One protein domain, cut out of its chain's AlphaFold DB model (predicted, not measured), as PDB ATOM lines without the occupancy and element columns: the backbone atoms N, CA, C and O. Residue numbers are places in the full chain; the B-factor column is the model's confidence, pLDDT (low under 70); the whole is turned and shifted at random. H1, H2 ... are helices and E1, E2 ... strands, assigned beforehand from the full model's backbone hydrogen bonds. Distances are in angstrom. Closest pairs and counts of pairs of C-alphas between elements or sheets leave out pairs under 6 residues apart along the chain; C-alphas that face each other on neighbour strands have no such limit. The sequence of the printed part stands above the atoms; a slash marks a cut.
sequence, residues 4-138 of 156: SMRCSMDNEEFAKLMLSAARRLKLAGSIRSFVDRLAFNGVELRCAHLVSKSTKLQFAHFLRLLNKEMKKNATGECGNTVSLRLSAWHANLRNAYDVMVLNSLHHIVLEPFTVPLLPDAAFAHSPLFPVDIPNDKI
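Overview. This is residues 4 to 138 of the 156 residues of an uncharacterized protein of Oesophagostomum dentatum (UniProt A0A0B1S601). A small, twisted sheet of four parallel strands has two long helices, H2 and H3, packed over one face, with the shorter H1 near their first ends; beyond E4, residues 112 to 138 trail away without a named element and make much of the length. The printed part has 135 residues, with E1 H1 H2 E2 H3 E3 H4 H5 E4 along the chain, a sheet order of E1 E2 E3 E4, and a mixed class of helices and strands. It is only just loose, close to compact, with a radius of gyration of the C-alphas of 17.5 A, and its elongated outline spans 57 by 35 by 25 A.

Along the chain. Find C-alpha 4 at (303.464, 269.759, 278.248), where strand E1, residues 4 to 6, begins. Beside it look for E2, residues 42 to 46, 13.5 A long, then E3, residues 81 to 87, 19.9 A, and E4, residues 107 to 111, 12.8 A, which ends at C-alpha 111, (291.602, 275.064, 281.101). Helix H2, residues 21 to 37, runs 24.4 A from C-alpha 21 at (315.872, 287.969, 270.233). H3, residues 56 to 71, measures 22.6 A, and H1, residues 11 to 19, 12.1 A. H4, residues 93 to 96, and H5, residues 99 to 102, are short.

Arrangement. Start at the sheet: N 5 and O 44 of E1 and E2 are 2.8 A apart, N 45 and O 83 of E2 and E3 2.9 A, and N 109 and O 84 of E3 and E4 2.9 A, each within hydrogen-bond range. E1, H1 H2, E2, then E2, H3, E3, then E3, H4 H5, E4 are strand-helix-strand units, parallel neighbour strands with helices between, each with a right-handed crossover. H2 and H3 on one face make two layers, helices over a sheet. H3 has a height over the sheet of 10.4 A. H3, the hub, touches H2, closest at the C-alphas of Ala 28 and Leu 66, 4.8 A. With residues 58 to 62 alone H3 touches H1, closest at the C-alphas of Met 18 and Gln 58, 5.5 A. H5 only just touches H3, with 3 pairs of C-alphas within 8 A. H4 is close to H3 but not clearly touching, the C-alphas of Lys 56 and Ala 96 being 5.4 A apart. In H1, H2 and H3 every O i to N i+4 pair is within hydrogen-bond range; H4 and H5 are too short for such a pair.

Size, cuts and confidence. The C-alphas farthest apart, of Asn 73 and Asp 136, are 58.0 A apart. The printed part has no cut, and none of its links is long. Look for pLDDT under 70 at residues 73 to 78, 114 to 119, 121 and 131 to 138; the mean of the printed part is 86.2.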
ATOM      1  N   SER A   4     303.976 268.559 277.568       94.94
ATOM      2  CA  SER A   4     303.464 269.759 278.248       94.94
ATOM      3  C   SER A   4     304.550 270.404 279.113       94.94
ATOM      4  O   SER A   4     305.064 269.785 280.042       94.94
ATOM      5  N   MET A   5     304.909 271.653 278.809       94.56
ATOM      6  CA  MET A   5     305.958 272.409 279.497       94.56
ATOM      7  C   MET A   5     305.366 273.589 280.263       94.56
ATOM      8  O   MET A   5     304.785 274.504 279.677       94.56
ATOM      9  N   ARG A   6     305.569 273.611 281.582       92.75
ATOM     10  CA  ARG A   6     305.254 274.775 282.416       92.75
ATOM     11  C   ARG A   6     306.383 275.793 282.336       92.75
ATOM     12  O   ARG A   6     307.538 275.452 282.574       92.75
ATOM     13  N   CYS A   7     306.047 277.050 282.064       90.69
ATOM     14  CA  CYS A   7     306.980 278.135 282.332       90.69
ATOM     15  C   CYS A   7     307.115 278.271 283.857       90.69
ATOM     16  O   CYS A   7     306.169 278.694 284.503       90.69
ATOM     17  N   SER A   8     308.234 277.843 284.437       90.75
ATOM     18  CA  SER A   8     308.467 277.868 285.888       90.75
ATOM     19  C   SER A   8     309.583 278.857 286.215       90.75
ATOM     20  O   SER A   8     310.703 278.451 286.508       90.75
ATOM     21  N   MET A   9     309.290 280.147 286.074       91.75
ATOM     22  CA  MET A   9     310.224 281.246 286.337       91.75
ATOM     23  C   MET A   9     309.457 282.493 286.772       91.75
ATOM     24  O   MET A   9     308.254 282.589 286.525       91.75
ATOM     25  N   ASP A  10     310.158 283.457 287.357       93.38
ATOM     26  CA  ASP A  10     309.559 284.724 287.766       93.38
ATOM     27  C   ASP A  10     309.241 285.630 286.568       93.38
ATOM     28  O   ASP A  10     309.862 285.558 285.501       93.38
ATOM     29  N   ASN A  11     308.288 286.545 286.764       91.75
ATOM     30  CA  ASN A  11     307.838 287.483 285.731       91.75
ATOM     31  C   ASN A  11     308.978 288.332 285.150       91.75
ATOM     32  O   ASN A  11     309.028 288.563 283.939       91.75
ATOM     33  N   GLU A  12     309.910 288.789 285.988       93.62
ATOM     34  CA  GLU A  12     311.048 289.590 285.532       93.62
ATOM     35  C   GLU A  12     312.024 288.782 284.680       93.62
ATOM     36  O   GLU A  12     312.524 289.269 283.662       93.62
ATOM     37  N   GLU A  13     312.300 287.540 285.075       93.81
ATOM     38  CA  GLU A  13     313.184 286.660 284.322       93.81
ATOM     39  C   GLU A  13     312.566 286.313 282.967       93.81
ATOM     40  O   GLU A  13     313.236 286.415 281.930       93.81
ATOM     41  N   PHE A  14     311.269 286.002 282.965       95.00
ATOM     42  CA  PHE A  14     310.499 285.780 281.752       95.00
ATOM     43  C   PHE A  14     310.546 286.997 280.828       95.00
ATOM     44  O   PHE A  14     310.847 286.858 279.641       95.00
ATOM     45  N   ALA A  15     310.326 288.203 281.358       94.12
ATOM     46  CA  ALA A  15     310.408 289.435 280.583       94.12
ATOM     47  C   ALA A  15     311.810 289.634 279.981       94.12
ATOM     48  O   ALA A  15     311.932 289.882 278.780       94.12
ATOM     49  N   LYS A  16     312.881 289.441 280.765       94.19
ATOM     50  CA  LYS A  16     314.275 289.518 280.282       94.19
ATOM     51  C   LYS A  16     314.567 288.482 279.193       94.19
ATOM     52  O   LYS A  16     315.292 288.777 278.241       94.19
ATOM     53  N   LEU A  17     314.029 287.267 279.316       93.88
ATOM     54  CA  LEU A  17     314.160 286.225 278.296       93.88
ATOM     55  C   LEU A  17     313.435 286.630 277.013       93.88
ATOM     56  O   LEU A  17     314.006 286.531 275.926       93.88
ATOM     57  N   MET A  18     312.205 287.124 277.144       95.06
ATOM     58  CA  MET A  18     311.373 287.522 276.016       95.06
ATOM     59  C   MET A  18     311.905 288.762 275.308       95.06
ATOM     60  O   MET A  18     311.753 288.850 274.098       95.06
ATOM     61  N   LEU A  19     312.565 289.702 275.984       94.06
ATOM     62  CA  LEU A  19     313.118 290.899 275.337       94.06
ATOM     63  C   LEU A  19     314.272 290.587 274.371       94.06
ATOM     64  O   LEU A  19     314.392 291.230 273.329       94.06
ATOM     65  N   SER A  20     315.091 289.573 274.662       95.94
ATOM     66  CA  SER A  20     316.251 289.231 273.832       95.94
ATOM     67  C   SER A  20     315.881 288.306 272.670       95.94
ATOM     68  O   SER A  20     315.492 287.154 272.862       95.94
ATOM     69  N   ALA A  21     316.086 288.776 271.435       95.56
ATOM     70  CA  ALA A  21     315.872 287.969 270.233       95.56
ATOM     71  C   ALA A  21     316.715 286.680 270.229       95.56
ATOM     72  O   ALA A  21     316.189 285.608 269.925       95.56
ATOM     73  N   ALA A  22     317.983 286.772 270.638       96.69
ATOM     74  CA  ALA A  22     318.883 285.626 270.728       96.69
ATOM     75  C   ALA A  22     318.411 284.601 271.773       96.69
ATOM     76  O   ALA A  22     318.409 283.402 271.497       96.69
ATOM     77  N   ARG A  23     317.945 285.051 272.950       96.50
ATOM     78  CA  ARG A  23     317.421 284.143 273.987       96.50
ATOM     79  C   ARG A  23     316.124 283.465 273.549       96.50
ATOM     80  O   ARG A  23     315.992 282.264 273.764       96.50
ATOM     81  N   ARG A  24     315.208 284.187 272.886       96.56
ATOM     82  CA  ARG A  24     313.987 283.597 272.305       96.56
ATOM     83  C   ARG A  24     314.314 282.505 271.283       96.56
ATOM     84  O   ARG A  24     313.725 281.430 271.342       96.56
ATOM     85  N   LEU A  25     315.262 282.766 270.380       96.81
ATOM     86  CA  LEU A  25     315.693 281.789 269.376       96.81
ATOM     87  C   LEU A  25     316.344 280.565 270.029       96.81
ATOM     88  O   LEU A  25     315.983 279.436 269.706       96.81
ATOM     89  N   LYS A  26     317.249 280.785 270.991       96.75
ATOM     90  CA  LYS A  26     317.886 279.706 271.753       96.75
ATOM     91  C   LYS A  26     316.847 278.847 272.476       96.75
ATOM     92  O   LYS A  26     316.928 277.630 272.400       96.75
ATOM     93  N   LEU A  27     315.855 279.460 273.128       96.25
ATOM     94  CA  LEU A  27     314.779 278.733 273.805       96.25
ATOM     95  C   LEU A  27     313.959 277.882 272.823       96.25
ATOM     96  O   LEU A  27     313.731 276.706 273.094       96.25
ATOM     97  N   ALA A  28     313.553 278.445 271.681       96.94
ATOM     98  CA  ALA A  28     312.808 277.710 270.658       96.94
ATOM     99  C   ALA A  28     313.603 276.504 270.123       96.94
ATOM    100  O   ALA A  28     313.065 275.400 270.038       96.94
ATOM    101  N   GLY A  29     314.897 276.693 269.843       96.00
ATOM    102  CA  GLY A  29     315.796 275.616 269.424       96.00
ATOM    103  C   GLY A  29     315.993 274.544 270.502       96.00
ATOM    104  O   GLY A  29     315.957 273.355 270.196       96.00
ATOM    105  N   SER A  30     316.128 274.938 271.772       95.94
ATOM    106  CA  SER A  30     316.235 273.995 272.892       95.94
ATOM    107  C   SER A  30     314.977 273.142 273.056       95.94
ATOM    108  O   SER A  30     315.088 271.935 273.267       95.94
ATOM    109  N   ILE A  31     313.786 273.740 272.925       95.75
ATOM    110  CA  ILE A  31     312.515 273.000 272.949       95.75
ATOM    111  C   ILE A  31     312.475 272.007 271.787       95.75
ATOM    112  O   ILE A  31     312.194 270.832 272.010       95.75
ATOM    113  N   ARG A  32     312.826 272.446 270.569       94.31
ATOM    114  CA  ARG A  32     312.871 271.570 269.390       94.31
ATOM    115  C   ARG A  32     313.801 270.374 269.601       94.31
ATOM    116  O   ARG A  32     313.380 269.238 269.422       94.31
ATOM    117  N   SER A  33     315.026 270.628 270.056       93.94
ATOM    118  CA  SER A  33     316.014 269.583 270.348       93.94
ATOM    119  C   SER A  33     315.527 268.594 271.411       93.94
ATOM    120  O   SER A  33     315.784 267.395 271.311       93.94
ATOM    121  N   PHE A  34     314.814 269.068 272.435       93.44
ATOM    122  CA  PHE A  34     314.248 268.202 273.466       93.44
ATOM    123  C   PHE A  34     313.100 267.334 272.934       93.44
ATOM    124  O   PHE A  34     313.068 266.139 273.220       93.44
ATOM    125  N   VAL A  35     312.215 267.916 272.120       92.25
ATOM    126  CA  VAL A  35     311.134 267.203 271.424       92.25
ATOM    127  C   VAL A  35     311.699 266.091 270.537       92.25
ATOM    128  O   VAL A  35     311.245 264.957 270.649       92.25
ATOM    129  N   ASP A  36     312.722 266.386 269.728       90.19
ATOM    130  CA  ASP A  36     313.348 265.407 268.828       90.19
ATOM    131  C   ASP A  36     314.023 264.265 269.581       90.19
ATOM    132  O   ASP A  36     313.782 263.093 269.304       90.19
ATOM    133  N   ARG A  37     314.843 264.603 270.580       91.50
ATOM    134  CA  ARG A  37     315.599 263.622 271.367       91.50
ATOM    135  C   ARG A  37     314.705 262.603 272.073       91.50
ATOM    136  O   ARG A  37     315.143 261.484 272.306       91.50
ATOM    137  N   LEU A  38     313.493 263.001 272.446       91.19
ATOM    138  CA  LEU A  38     312.539 262.149 273.156       91.19
ATOM    139  C   LEU A  38     311.383 261.674 272.263       91.19
ATOM    140  O   LEU A  38     310.404 261.137 272.775       91.19
ATOM    141  N   ALA A  39     311.494 261.868 270.944       88.81
ATOM    142  CA  ALA A  39     310.507 261.449 269.951       88.81
ATOM    143  C   ALA A  39     309.069 261.935 270.249       88.81
ATOM    144  O   ALA A  39     308.090 261.224 270.016       88.81
ATOM    145  N   PHE A  40     308.923 263.159 270.766       90.75
ATOM    146  CA  PHE A  40     307.621 263.821 270.849       90.75
ATOM    147  C   PHE A  40     307.231 264.400 269.480       90.75
ATOM    148  O   PHE A  40     308.073 264.831 268.702       90.75
ATOM    149  N   ASN A  41     305.928 264.496 269.219       89.56
ATOM    150  CA  ASN A  41     305.343 265.055 267.991       89.56
ATOM    151  C   ASN A  41     304.794 266.469 268.234       89.56
ATOM    152  O   ASN A  41     303.967 266.977 267.476       89.56
ATOM    153  N   GLY A  42     305.164 267.097 269.347       92.62
ATOM    154  CA  GLY A  42     304.738 268.451 269.640       92.62
ATOM    155  C   GLY A  42     304.924 268.877 271.079       92.62
ATOM    156  O   GLY A  42     305.321 268.095 271.948       92.62
ATOM    157  N   VAL A  43     304.619 270.149 271.302       95.75
ATOM    158  CA  VAL A  43     304.778 270.825 272.584       95.75
ATOM    159  C   VAL A  43     303.540 271.652 272.920       95.75
ATOM    160  O   VAL A  43     303.052 272.424 272.096       95.75
ATOM    161  N   GLU A  44     303.062 271.509 274.151       96.88
ATOM    162  CA  GLU A  44     302.064 272.370 274.780       96.88
ATOM    163  C   GLU A  44     302.779 273.291 275.776       96.88
ATOM    164  O   GLU A  44     303.474 272.831 276.681       96.88
ATOM    165  N   LEU A  45     302.598 274.602 275.637       96.69
ATOM    166  CA  LEU A  45     303.137 275.583 276.578       96.69
ATOM    167  C   LEU A  45     302.096 275.968 277.637       96.69
ATOM    168  O   LEU A  45     300.978 276.362 277.313       96.69
ATOM    169  N   ARG A  46     302.491 275.937 278.913       94.81
ATOM    170  CA  ARG A  46     301.695 276.392 280.063       94.81
ATOM    171  C   ARG A  46     302.359 277.614 280.699       94.81
ATOM    172  O   ARG A  46     303.107 277.503 281.669       94.81
ATOM    173  N   CYS A  47     302.095 278.785 280.123       93.31
ATOM    174  CA  CYS A  47     302.767 280.043 280.486       93.31
ATOM    175  C   CYS A  47     301.798 281.177 280.844       93.31
ATOM    176  O   CYS A  47     302.220 282.320 280.989       93.31
ATOM    177  N   ALA A  48     300.506 280.872 281.015       89.69
ATOM    178  CA  ALA A  48     299.455 281.877 281.168       89.69
ATOM    179  C   ALA A  48     299.672 282.872 282.320       89.69
ATOM    180  O   ALA A  48     299.254 284.019 282.214       89.69
ATOM    181  N   HIS A  49     300.356 282.449 283.383       88.38
ATOM    182  CA  HIS A  49     300.661 283.268 284.557       88.38
ATOM    183  C   HIS A  49     301.803 284.279 284.342       88.38
ATOM    184  O   HIS A  49     301.978 285.154 285.181       88.38
ATOM    185  N   LEU A  50     302.564 284.174 283.243       92.12
ATOM    186  CA  LEU A  50     303.697 285.065 282.935       92.12
ATOM    187  C   LEU A  50     303.434 286.005 281.753       92.12
ATOM    188  O   LEU A  50     304.162 286.977 281.531       92.12
ATOM    189  N   VAL A  51     302.415 285.708 280.946       92.50
ATOM    190  CA  VAL A  51     302.091 286.509 279.766       92.50
ATOM    191  C   VAL A  51     301.193 287.666 280.175       92.50
ATOM    192  O   VAL A  51     300.134 287.483 280.768       92.50
ATOM    193  N   SER A  52     301.611 288.873 279.821       91.12
ATOM    194  CA  SER A  52     300.923 290.107 280.172       91.12
ATOM    195  C   SER A  52     300.944 291.084 279.000       91.12
ATOM    196  O   SER A  52     301.567 290.843 277.962       91.12
ATOM    197  N   LYS A  53     300.286 292.234 279.169       92.38
ATOM    198  CA  LYS A  53     300.276 293.300 278.159       92.38
ATOM    199  C   LYS A  53     301.686 293.747 277.752       92.38
ATOM    200  O   LYS A  53     301.897 294.063 276.585       92.38
ATOM    201  N   SER A  54     302.645 293.761 278.684       92.00
ATOM    202  CA  SER A  54     304.015 294.221 278.420       92.00
ATOM    203  C   SER A  54     304.865 293.200 277.662       92.00
ATOM    204  O   SER A  54     305.773 293.596 276.934       92.00
ATOM    205  N   THR A  55     304.567 291.904 277.791       93.88
ATOM    206  CA  THR A  55     305.308 290.816 277.127       93.88
ATOM    207  C   THR A  55     304.600 290.263 275.890       93.88
ATOM    208  O   THR A  55     305.191 289.470 275.157       93.88
ATOM    209  N   LYS A  56     303.363 290.704 275.620       95.00
ATOM    210  CA  LYS A  56     302.500 290.251 274.517       95.00
ATOM    211  C   LYS A  56     303.227 290.121 273.175       95.00
ATOM    212  O   LYS A  56     303.196 289.056 272.562       95.00
ATOM    213  N   LEU A  57     303.861 291.195 272.697       96.38
ATOM    214  CA  LEU A  57     304.491 291.213 271.367       96.38
ATOM    215  C   LEU A  57     305.688 290.258 271.303       96.38
ATOM    216  O   LEU A  57     305.859 289.502 270.351       96.38
ATOM    217  N   GLN A  58     306.510 290.262 272.343       96.50
ATOM    218  CA  GLN A  58     307.724 289.468 272.453       96.50
ATOM    219  C   GLN A  58     307.399 287.978 272.577       96.50
ATOM    220  O   GLN A  58     308.047 287.154 271.929       96.50
ATOM    221  N   PHE A  59     306.360 287.641 273.342       96.81
ATOM    222  CA  PHE A  59     305.841 286.284 273.436       96.81
ATOM    223  C   PHE A  59     305.246 285.820 272.101       96.81
ATOM    224  O   PHE A  59     305.522 284.708 271.657       96.81
ATOM    225  N   ALA A  60     304.527 286.693 271.389       97.19
ATOM    226  CA  ALA A  60     304.042 286.415 270.039       97.19
ATOM    227  C   ALA A  60     305.194 286.130 269.053       97.19
ATOM    228  O   ALA A  60     305.123 285.186 268.266       97.19
ATOM    229  N   HIS A  61     306.295 286.889 269.116       97.25
ATOM    230  CA  HIS A  61     307.501 286.596 268.333       97.25
ATOM    231  C   HIS A  61     308.128 285.250 268.700       97.25
ATOM    232  O   HIS A  61     308.514 284.501 267.805       97.25
ATOM    233  N   PHE A  62     308.209 284.927 269.991       97.62
ATOM    234  CA  PHE A  62     308.696 283.627 270.441       97.62
ATOM    235  C   PHE A  62     307.835 282.478 269.899       97.62
ATOM    236  O   PHE A  62     308.384 281.539 269.330       97.62
ATOM    237  N   LEU A  63     306.506 282.573 269.983       97.38
ATOM    238  CA  LEU A  63     305.597 281.557 269.446       97.38
ATOM    239  C   LEU A  63     305.755 281.374 267.928       97.38
ATOM    240  O   LEU A  63     305.783 280.240 267.453       97.38
ATOM    241  N   ARG A  64     305.926 282.464 267.163       96.69
ATOM    242  CA  ARG A  64     306.221 282.389 265.717       96.69
ATOM    243  C   ARG A  64     307.537 281.652 265.447       96.69
ATOM    244  O   ARG A  64     307.586 280.804 264.558       96.69
ATOM    245  N   LEU A  65     308.589 281.957 266.214       96.75
ATOM    246  CA  LEU A  65     309.884 281.278 266.111       96.75
ATOM    247  C   LEU A  65     309.759 279.794 266.459       96.75
ATOM    248  O   LEU A  65     310.216 278.961 265.688       96.75
ATOM    249  N   LEU A  66     309.093 279.457 267.562       96.50
ATOM    250  CA  LEU A  66     308.871 278.074 267.970       96.50
ATOM    251  C   LEU A  66     308.096 277.294 266.905       96.50
ATOM    252  O   LEU A  66     308.523 276.215 266.518       96.50
ATOM    253  N   ASN A  67     307.007 277.853 266.373       94.62
ATOM    254  CA  ASN A  67     306.233 277.211 265.309       94.62
ATOM    255  C   ASN A  67     307.088 276.982 264.048       94.62
ATOM    256  O   ASN A  67     306.990 275.936 263.413       94.62
ATOM    257  N   LYS A  68     307.977 277.926 263.711       93.81
ATOM    258  CA  LYS A  68     308.945 277.763 262.618       93.81
ATOM    259  C   LYS A  68     309.950 276.644 262.906       93.81
ATOM    260  O   LYS A  68     310.157 275.810 262.035       93.81
ATOM    261  N   GLU A  69     310.558 276.612 264.093       93.94
ATOM    262  CA  GLU A  69     311.521 275.567 264.480       93.94
ATOM    263  C   GLU A  69     310.882 274.175 264.507       93.94
ATOM    264  O   GLU A  69     311.475 273.221 264.019       93.94
ATOM    265  N   MET A  70     309.652 274.058 265.009       91.75
ATOM    266  CA  MET A  70     308.925 272.786 265.076       91.75
ATOM    267  C   MET A  70     308.562 272.249 263.689       91.75
ATOM    268  O   MET A  70     308.561 271.041 263.476       91.75
ATOM    269  N   LYS A  71     308.338 273.131 262.712       88.88
ATOM    270  CA  LYS A  71     308.088 272.744 261.316       88.88
ATOM    271  C   LYS A  71     309.357 272.388 260.535       88.88
ATOM    272  O   LYS A  71     309.244 271.851 259.434       88.88
ATOM    273  N   LYS A  72     310.560 272.668 261.058       84.31
ATOM    274  CA  LYS A  72     311.805 272.261 260.391       84.31
ATOM    275  C   LYS A  72     311.932 270.743 260.430       84.31
ATOM    276  O   LYS A  72     311.896 270.146 261.505       84.31
ATOM    277  N   ASN A  73     312.140 270.147 259.258       69.00
ATOM    278  CA  ASN A  73     312.347 268.710 259.082       69.00
ATOM    279  C   ASN A  73     311.215 267.876 259.702       69.00
ATOM    280  O   ASN A  73     311.475 266.923 260.431       69.00
ATOM    281  N   ALA A  74     309.960 268.262 259.458       67.88
ATOM    282  CA  ALA A  74     308.807 267.474 259.873       67.88
ATOM    283  C   ALA A  74     308.844 266.100 259.177       67.88
ATOM    284  O   ALA A  74     308.500 265.975 258.005       67.88
ATOM    285  N   THR A  75     309.313 265.077 259.888       59.56
ATOM    286  CA  THR A  75     309.363 263.696 259.403       59.56
ATOM    287  C   THR A  75     308.072 262.986 259.801       59.56
ATOM    288  O   THR A  75     307.923 262.565 260.946       59.56
ATOM    289  N   GLY A  76     307.124 262.891 258.868       61.25
ATOM    290  CA  GLY A  76     305.871 262.142 259.021       61.25
ATOM    291  C   GLY A  76     304.625 262.922 258.593       61.25
ATOM    292  O   GLY A  76     304.644 264.149 258.511       61.25
ATOM    293  N   GLU A  77     303.526 262.201 258.347       60.28
ATOM    294  CA  GLU A  77     302.263 262.752 257.821       60.28
ATOM    295  C   GLU A  77     301.591 263.777 258.753       60.28
ATOM    296  O   GLU A  77     300.901 264.676 258.279       60.28
ATOM    297  N   CYS A  78     301.811 263.688 260.073       63.97
ATOM    298  CA  CYS A  78     301.143 264.557 261.054       63.97
ATOM    299  C   CYS A  78     301.966 265.768 261.534       63.97
ATOM    300  O   CYS A  78     301.435 266.582 262.289       63.97
ATOM    301  N   GLY A  79     303.226 265.918 261.104       76.88
ATOM    302  CA  GLY A  79     304.104 267.027 261.502       76.88
ATOM    303  C   GLY A  79     304.296 267.207 263.019       76.88
ATOM    304  O   GLY A  79     303.788 266.441 263.838       76.88
ATOM    305  N   ASN A  80     305.060 268.231 263.415       90.19
ATOM    306  CA  ASN A  80     305.181 268.601 264.826       90.19
ATOM    307  C   ASN A  80     304.203 269.710 265.189       90.19
ATOM    308  O   ASN A  80     304.130 270.741 264.516       90.19
ATOM    309  N   THR A  81     303.526 269.534 266.314       93.31
ATOM    310  CA  THR A  81     302.493 270.459 266.771       93.31
ATOM    311  C   THR A  81     303.003 271.427 267.835       93.31
ATOM    312  O   THR A  81     303.915 271.140 268.613       93.31
ATOM    313  N   VAL A  82     302.396 272.610 267.866       95.75
ATOM    314  CA  VAL A  82     302.604 273.616 268.912       95.75
ATOM    315  C   VAL A  82     301.241 274.045 269.407       95.75
ATOM    316  O   VAL A  82     300.402 274.453 268.598       95.75
ATOM    317  N   SER A  83     301.040 273.974 270.715       96.31
ATOM    318  CA  SER A  83     299.829 274.428 271.380       96.31
ATOM    319  C   SER A  83     300.130 275.266 272.611       96.31
ATOM    320  O   SER A  83     301.240 275.281 273.151       96.31
ATOM    321  N   LEU A  84     299.122 276.022 273.031       96.00
ATOM    322  CA  LEU A  84     299.184 276.891 274.196       96.00
ATOM    323  C   LEU A  84     297.983 276.598 275.088       96.00
ATOM    324  O   LEU A  84     296.849 276.587 274.610       96.00
ATOM    325  N   ARG A  85     298.239 276.391 276.380       94.06
ATOM    326  CA  ARG A  85     297.195 276.242 277.390       94.06
ATOM    327  C   ARG A  85     296.895 277.577 278.055       94.06
ATOM    328  O   ARG A  85     297.801 278.226 278.582       94.06
ATOM    329  N   LEU A  86     295.621 277.948 278.063       90.44
ATOM    330  CA  LEU A  86     295.091 279.194 278.613       90.44
ATOM    331  C   LEU A  86     293.913 278.894 279.541       90.44
ATOM    332  O   LEU A  86     293.220 277.903 279.349       90.44
ATOM    333  N   SER A  87     293.651 279.761 280.518       84.44
ATOM    334  CA  SER A  87     292.412 279.669 281.300       84.44
ATOM    335  C   SER A  87     291.211 280.045 280.430       84.44
ATOM    336  O   SER A  87     291.251 281.068 279.740       84.44
ATOM    337  N   ALA A  88     290.137 279.256 280.502       83.88
ATOM    338  CA  ALA A  88     288.857 279.577 279.867       83.88
ATOM    339  C   ALA A  88     288.225 280.865 280.431       83.88
ATOM    340  O   ALA A  88     287.427 281.512 279.761       83.88
ATOM    341  N   TRP A  89     288.631 281.262 281.640       77.94
ATOM    342  CA  TRP A  89     288.088 282.398 282.390       77.94
ATOM    343  C   TRP A  89     288.926 283.673 282.243       77.94
ATOM    344  O   TRP A  89     288.703 284.660 282.941       77.94
ATOM    345  N   HIS A  90     289.923 283.671 281.354       76.38
ATOM    346  CA  HIS A  90     290.786 284.828 281.152       76.38
ATOM    347  C   HIS A  90     290.022 285.963 280.452       76.38
ATOM    348  O   HIS A  90     289.819 285.946 279.234       76.38
ATOM    349  N   ALA A  91     289.637 286.989 281.213       71.62
ATOM    350  CA  ALA A  91     288.996 288.178 280.668       71.62
ATOM    351  C   ALA A  91     289.937 288.920 279.702       71.62
ATOM    352  O   ALA A  91     291.115 289.131 279.985       71.62
ATOM    353  N   ASN A  92     289.409 289.356 278.555       76.12
ATOM    354  CA  ASN A  92     290.140 290.153 277.564       76.12
ATOM    355  C   ASN A  92     291.471 289.530 277.085       76.12
ATOM    356  O   ASN A  92     292.505 290.196 277.093       76.12
ATOM    357  N   LEU A  93     291.440 288.295 276.561       84.94
ATOM    358  CA  LEU A  93     292.592 287.607 275.937       84.94
ATOM    359  C   LEU A  93     293.427 288.492 274.993       84.94
ATOM    360  O   LEU A  93     294.650 288.366 274.934       84.94
ATOM    361  N   ARG A  94     292.786 289.430 274.285       89.69
ATOM    362  CA  ARG A  94     293.442 290.391 273.381       89.69
ATOM    363  C   ARG A  94     294.444 291.313 274.081       89.69
ATOM    364  O   ARG A  94     295.317 291.856 273.407       89.69
ATOM    365  N   ASN A  95     294.343 291.504 275.394       90.50
ATOM    366  CA  ASN A  95     295.278 292.329 276.158       90.50
ATOM    367  C   ASN A  95     296.609 291.612 276.394       90.50
ATOM    368  O   ASN A  95     297.654 292.247 276.290       90.50
ATOM    369  N   ALA A  96     296.573 290.306 276.669       90.94
ATOM    370  CA  ALA A  96     297.763 289.507 276.956       90.94
ATOM    371  C   ALA A  96     298.342 288.821 275.704       90.94
ATOM    372  O   ALA A  96     299.552 288.640 275.612       90.94
ATOM    373  N   TYR A  97     297.511 288.495 274.708       94.44
ATOM    374  CA  TYR A  97     297.921 287.693 273.554       94.44
ATOM    375  C   TYR A  97     297.691 288.389 272.213       94.44
ATOM    376  O   TYR A  97     296.762 289.178 272.020       94.44
ATOM    377  N   ASP A  98     298.564 288.075 271.254       94.94
ATOM    378  CA  ASP A  98     298.360 288.356 269.833       94.94
ATOM    379  C   ASP A  98     297.508 287.231 269.222       94.94
ATOM    380  O   ASP A  98     297.989 286.117 269.004       94.94
ATOM    381  N   VAL A  99     296.231 287.525 268.959       91.50
ATOM    382  CA  VAL A  99     295.249 286.553 268.444       91.50
ATOM    383  C   VAL A  99     295.662 285.990 267.084       91.50
ATOM    384  O   VAL A  99     295.415 284.819 266.813       91.50
ATOM    385  N   MET A 100     296.357 286.774 266.252       93.50
ATOM    386  CA  MET A 100     296.823 286.288 264.952       93.50
ATOM    387  C   MET A 100     297.854 285.171 265.114       93.50
ATOM    388  O   MET A 100     297.876 284.228 264.329       93.50
ATOM    389  N   VAL A 101     298.688 285.243 266.156       94.44
ATOM    390  CA  VAL A 101     299.636 284.169 266.472       94.44
ATOM    391  C   VAL A 101     298.936 282.973 267.087       94.44
ATOM    392  O   VAL A 101     299.269 281.851 266.714       94.44
ATOM    393  N   LEU A 102     297.951 283.185 267.965       92.81
ATOM    394  CA  LEU A 102     297.159 282.082 268.518       92.81
ATOM    395  C   LEU A 102     296.491 281.260 267.407       92.81
ATOM    396  O   LEU A 102     296.580 280.038 267.425       92.81
ATOM    397  N   ASN A 103     295.941 281.927 266.389       92.31
ATOM    398  CA  ASN A 103     295.329 281.282 265.222       92.31
ATOM    399  C   ASN A 103     296.326 280.513 264.334       92.31
ATOM    400  O   ASN A 103     295.909 279.753 263.467       92.31
ATOM    401  N   SER A 104     297.635 280.713 264.516       92.19
ATOM    402  CA  SER A 104     298.680 279.976 263.791       92.19
ATOM    403  C   SER A 104     299.162 278.713 264.517       92.19
ATOM    404  O   SER A 104     299.964 277.952 263.961       92.19
ATOM    405  N   LEU A 105     298.735 278.517 265.770       93.31
ATOM    406  CA  LEU A 105     299.036 277.323 266.559       93.31
ATOM    407  C   LEU A 105     298.127 276.165 266.130       93.31
ATOM    408  O   LEU A 105     297.070 276.381 265.548       93.31
ATOM    409  N   HIS A 106     298.534 274.929 266.422       93.00
ATOM    410  CA  HIS A 106     297.763 273.747 266.016       93.00
ATOM    411  C   HIS A 106     296.463 273.609 266.809       93.00
ATOM    412  O   HIS A 106     295.448 273.190 266.267       93.00
ATOM    413  N   HIS A 107     296.498 273.948 268.096       91.44
ATOM    414  CA  HIS A 107     295.312 274.054 268.936       91.44
ATOM    415  C   HIS A 107     295.596 274.961 270.137       91.44
ATOM    416  O   HIS A 107     296.745 275.141 270.553       91.44
ATOM    417  N   ILE A 108     294.531 275.518 270.705       94.00
ATOM    418  CA  ILE A 108     294.544 276.211 271.993       94.00
ATOM    419  C   ILE A 108     293.825 275.309 272.991       94.00
ATOM    420  O   ILE A 108     292.685 274.917 272.756       94.00
ATOM    421  N   VAL A 109     294.491 274.976 274.094       93.12
ATOM    422  CA  VAL A 109     293.881 274.200 275.178       93.12
ATOM    423  C   VAL A 109     293.269 275.177 276.168       93.12
ATOM    424  O   VAL A 109     293.975 276.006 276.742       93.12
ATOM    425  N   LEU A 110     291.960 275.083 276.371       90.06
ATOM    426  CA  LEU A 110     291.260 275.863 277.384       90.06
ATOM    427  C   LEU A 110     291.186 275.051 278.674       90.06
ATOM    428  O   LEU A 110     290.687 273.931 278.684       90.06
ATOM    429  N   GLU A 111     291.703 275.616 279.758       86.69
ATOM    430  CA  GLU A 111     291.602 275.064 281.101       86.69
ATOM    431  C   GLU A 111     290.298 275.579 281.730       86.69
ATOM    432  O   GLU A 111     290.202 276.777 282.023       86.69
ATOM    433  N   PRO A 112     289.275 274.718 281.898       81.56
ATOM    434  CA  PRO A 112     287.926 275.143 282.268       81.56
ATOM    435  C   PRO A 112     287.764 275.356 283.776       81.56
ATOM    436  O   PRO A 112     286.656 275.596 284.243       81.56
ATOM    437  N   PHE A 113     288.840 275.256 284.555       80.12
ATOM    438  CA  PHE A 113     288.764 275.286 286.007       80.12
ATOM    439  C   PHE A 113     288.576 276.708 286.536       80.12
ATOM    440  O   PHE A 113     289.391 277.593 286.263       80.12
ATOM    441  N   THR A 114     287.478 276.923 287.259       68.81
ATOM    442  CA  THR A 114     287.182 278.168 287.969       68.81
ATOM    443  C   THR A 114     287.976 278.221 289.268       68.81
ATOM    444  O   THR A 114     288.183 277.210 289.938       68.81
ATOM    445  N   VAL A 115     288.417 279.420 289.647       64.69
ATOM    446  CA  VAL A 115     288.902 279.656 291.009       64.69
ATOM    447  C   VAL A 115     287.671 279.907 291.886       64.69
ATOM    448  O   VAL A 115     286.834 280.720 291.480       64.69
ATOM    449  N   PRO A 116     287.522 279.229 293.042       61.69
ATOM    450  CA  PRO A 116     286.399 279.456 293.945       61.69
ATOM    451  C   PRO A 116     286.219 280.945 294.240       61.69
ATOM    452  O   PRO A 116     287.155 281.614 294.676       61.69
ATOM    453  N   LEU A 117     285.011 281.458 294.003       61.12
ATOM    454  CA  LEU A 117     284.674 282.861 294.263       61.12
ATOM    455  C   LEU A 117     284.480 283.139 295.760       61.12
ATOM    456  O   LEU A 117     284.666 284.270 296.198       61.12
ATOM    457  N   LEU A 118     284.104 282.117 296.534       62.66
ATOM    458  CA  LEU A 118     283.856 282.190 297.972       62.66
ATOM    459  C   LEU A 118     284.378 280.903 298.638       62.66
ATOM    460  O   LEU A 118     284.132 279.822 298.098       62.66
ATOM    461  N   PRO A 119     285.072 280.988 299.787       64.62
ATOM    462  CA  PRO A 119     285.602 279.815 300.489       64.62
ATOM    463  C   PRO A 119     284.503 278.928 301.103       64.62
ATOM    464  O   PRO A 119     284.716 277.730 301.259       64.62
ATOM    465  N   ASP A 120     283.321 279.493 301.378       72.12
ATOM    466  CA  ASP A 120     282.271 278.851 302.189       72.12
ATOM    467  C   ASP A 120     281.057 278.356 301.376       72.12
ATOM    468  O   ASP A 120     279.972 278.151 301.921       72.12
ATOM    469  N   ALA A 121     281.200 278.173 300.059       69.19
ATOM    470  CA  ALA A 121     280.118 277.690 299.200       69.19
ATOM    471  C   ALA A 121     280.575 276.541 298.294       69.19
ATOM    472  O   ALA A 121     281.660 276.577 297.714       69.19
ATOM    473  N   ALA A 122     279.709 275.540 298.111       74.62
ATOM    474  CA  ALA A 122     279.890 274.558 297.049       74.62
ATOM    475  C   ALA A 122     279.785 275.267 295.690       74.62
ATOM    476  O   ALA A 122     278.808 275.967 295.422       74.62
ATOM    477  N   PHE A 123     280.792 275.091 294.836       74.62
ATOM    478  CA  PHE A 123     280.856 275.723 293.522       74.62
ATOM    479  C   PHE A 123     281.144 274.685 292.438       74.62
ATOM    480  O   PHE A 123     281.852 273.700 292.656       74.62
ATOM    481  N   ALA A 124     280.603 274.916 291.241       76.06
ATOM    482  CA  ALA A 124     280.969 274.131 290.073       76.06
ATOM    483  C   ALA A 124     282.398 274.503 289.653       76.06
ATOM    484  O   ALA A 124     282.661 275.636 289.249       76.06
ATOM    485  N   HIS A 125     283.317 273.542 289.745       76.12
ATOM    486  CA  HIS A 125     284.737 273.763 289.470       76.12
ATOM    487  C   HIS A 125     285.052 273.889 287.968       76.12
ATOM    488  O   HIS A 125     286.067 274.464 287.600       76.12
ATOM    489  N   SER A 126     284.207 273.362 287.078       82.31
ATOM    490  CA  SER A 126     284.395 273.457 285.619       82.31
ATOM    491  C   SER A 126     283.065 273.431 284.858       82.31
ATOM    492  O   SER A 126     282.759 272.442 284.183       82.31
ATOM    493  N   PRO A 127     282.220 274.464 285.000       80.31
ATOM    494  CA  PRO A 127     280.925 274.480 284.344       80.31
ATOM    495  C   PRO A 127     281.089 274.701 282.830       80.31
ATOM    496  O   PRO A 127     281.844 275.569 282.397       80.31
ATOM    497  N   LEU A 128     280.378 273.909 282.019       78.88
ATOM    498  CA  LEU A 128     280.347 274.074 280.555       78.88
ATOM    499  C   LEU A 128     279.462 275.247 280.110       78.88
ATOM    500  O   LEU A 128     279.659 275.792 279.027       78.88
ATOM    501  N   PHE A 129     278.503 275.634 280.951       79.88
ATOM    502  CA  PHE A 129     277.581 276.744 280.728       79.88
ATOM    503  C   PHE A 129     277.716 277.767 281.863       79.88
ATOM    504  O   PHE A 129     278.082 277.376 282.973       79.88
ATOM    505  N   PRO A 130     277.433 279.061 281.623       70.25
ATOM    506  CA  PRO A 130     277.428 280.064 282.682       70.25
ATOM    507  C   PRO A 130     276.517 279.643 283.839       70.25
ATOM    508  O   PRO A 130     275.407 279.164 283.617       70.25
ATOM    509  N   VAL A 131     277.000 279.815 285.068       69.00
ATOM    510  CA  VAL A 131     276.194 279.636 286.278       69.00
ATOM    511  C   VAL A 131     275.815 281.030 286.754       69.00
ATOM    512  O   VAL A 131     276.694 281.801 287.140       69.00
ATOM    513  N   ASP A 132     274.530 281.369 286.696       63.31
ATOM    514  CA  ASP A 132     274.036 282.657 287.176       63.31
ATOM    515  C   ASP A 132     274.177 282.719 288.700       63.31
ATOM    516  O   ASP A 132     273.493 282.007 289.439       63.31
ATOM    517  N   ILE A 133     275.093 283.558 289.185       60.62
ATOM    518  CA  ILE A 133     275.226 283.855 290.613       60.62
ATOM    519  C   ILE A 133     274.442 285.145 290.875       60.62
ATOM    520  O   ILE A 133     274.796 286.181 290.307       60.62
ATOM    521  N   PRO A 134     273.392 285.120 291.715       53.09
ATOM    522  CA  PRO A 134     272.638 286.320 292.062       53.09
ATOM    523  C   PRO A 134     273.563 287.414 292.616       53.09
ATOM    524  O   PRO A 134     274.319 287.177 293.563       53.09
ATOM    525  N   ASN A 135     273.479 288.611 292.026       51.06
ATOM    526  CA  ASN A 135     274.321 289.781 292.322       51.06
ATOM    527  C   ASN A 135     274.344 290.180 293.810       51.06
ATOM    528  O   ASN A 135     275.320 290.764 294.270       51.06
ATOM    529  N   ASP A 136     273.309 289.826 294.571       51.94
ATOM    530  CA  ASP A 136     273.128 290.244 295.967       51.94
ATOM    531  C   ASP A 136     274.145 289.619 296.941       51.94
ATOM    532  O   ASP A 136     274.221 290.018 298.101       51.94
ATOM    533  N   LYS A 137     274.937 288.636 296.489       48.19
ATOM    534  CA  LYS A 137     275.972 287.967 297.301       48.19
ATOM    535  C   LYS A 137     277.404 288.274 296.861       48.19
ATOM    536  O   LYS A 137     278.349 287.716 297.416       48.19
ATOM    537  N   ILE A 138     277.579 289.141 295.866       47.94
ATOM    538  CA  ILE A 138     278.888 289.448 295.294       47.94
ATOM    539  C   ILE A 138     279.483 290.653 296.034       47.94
ATOM    540  O   ILE A 138     279.138 291.802 295.768       47.94
TER     541      ILE A 138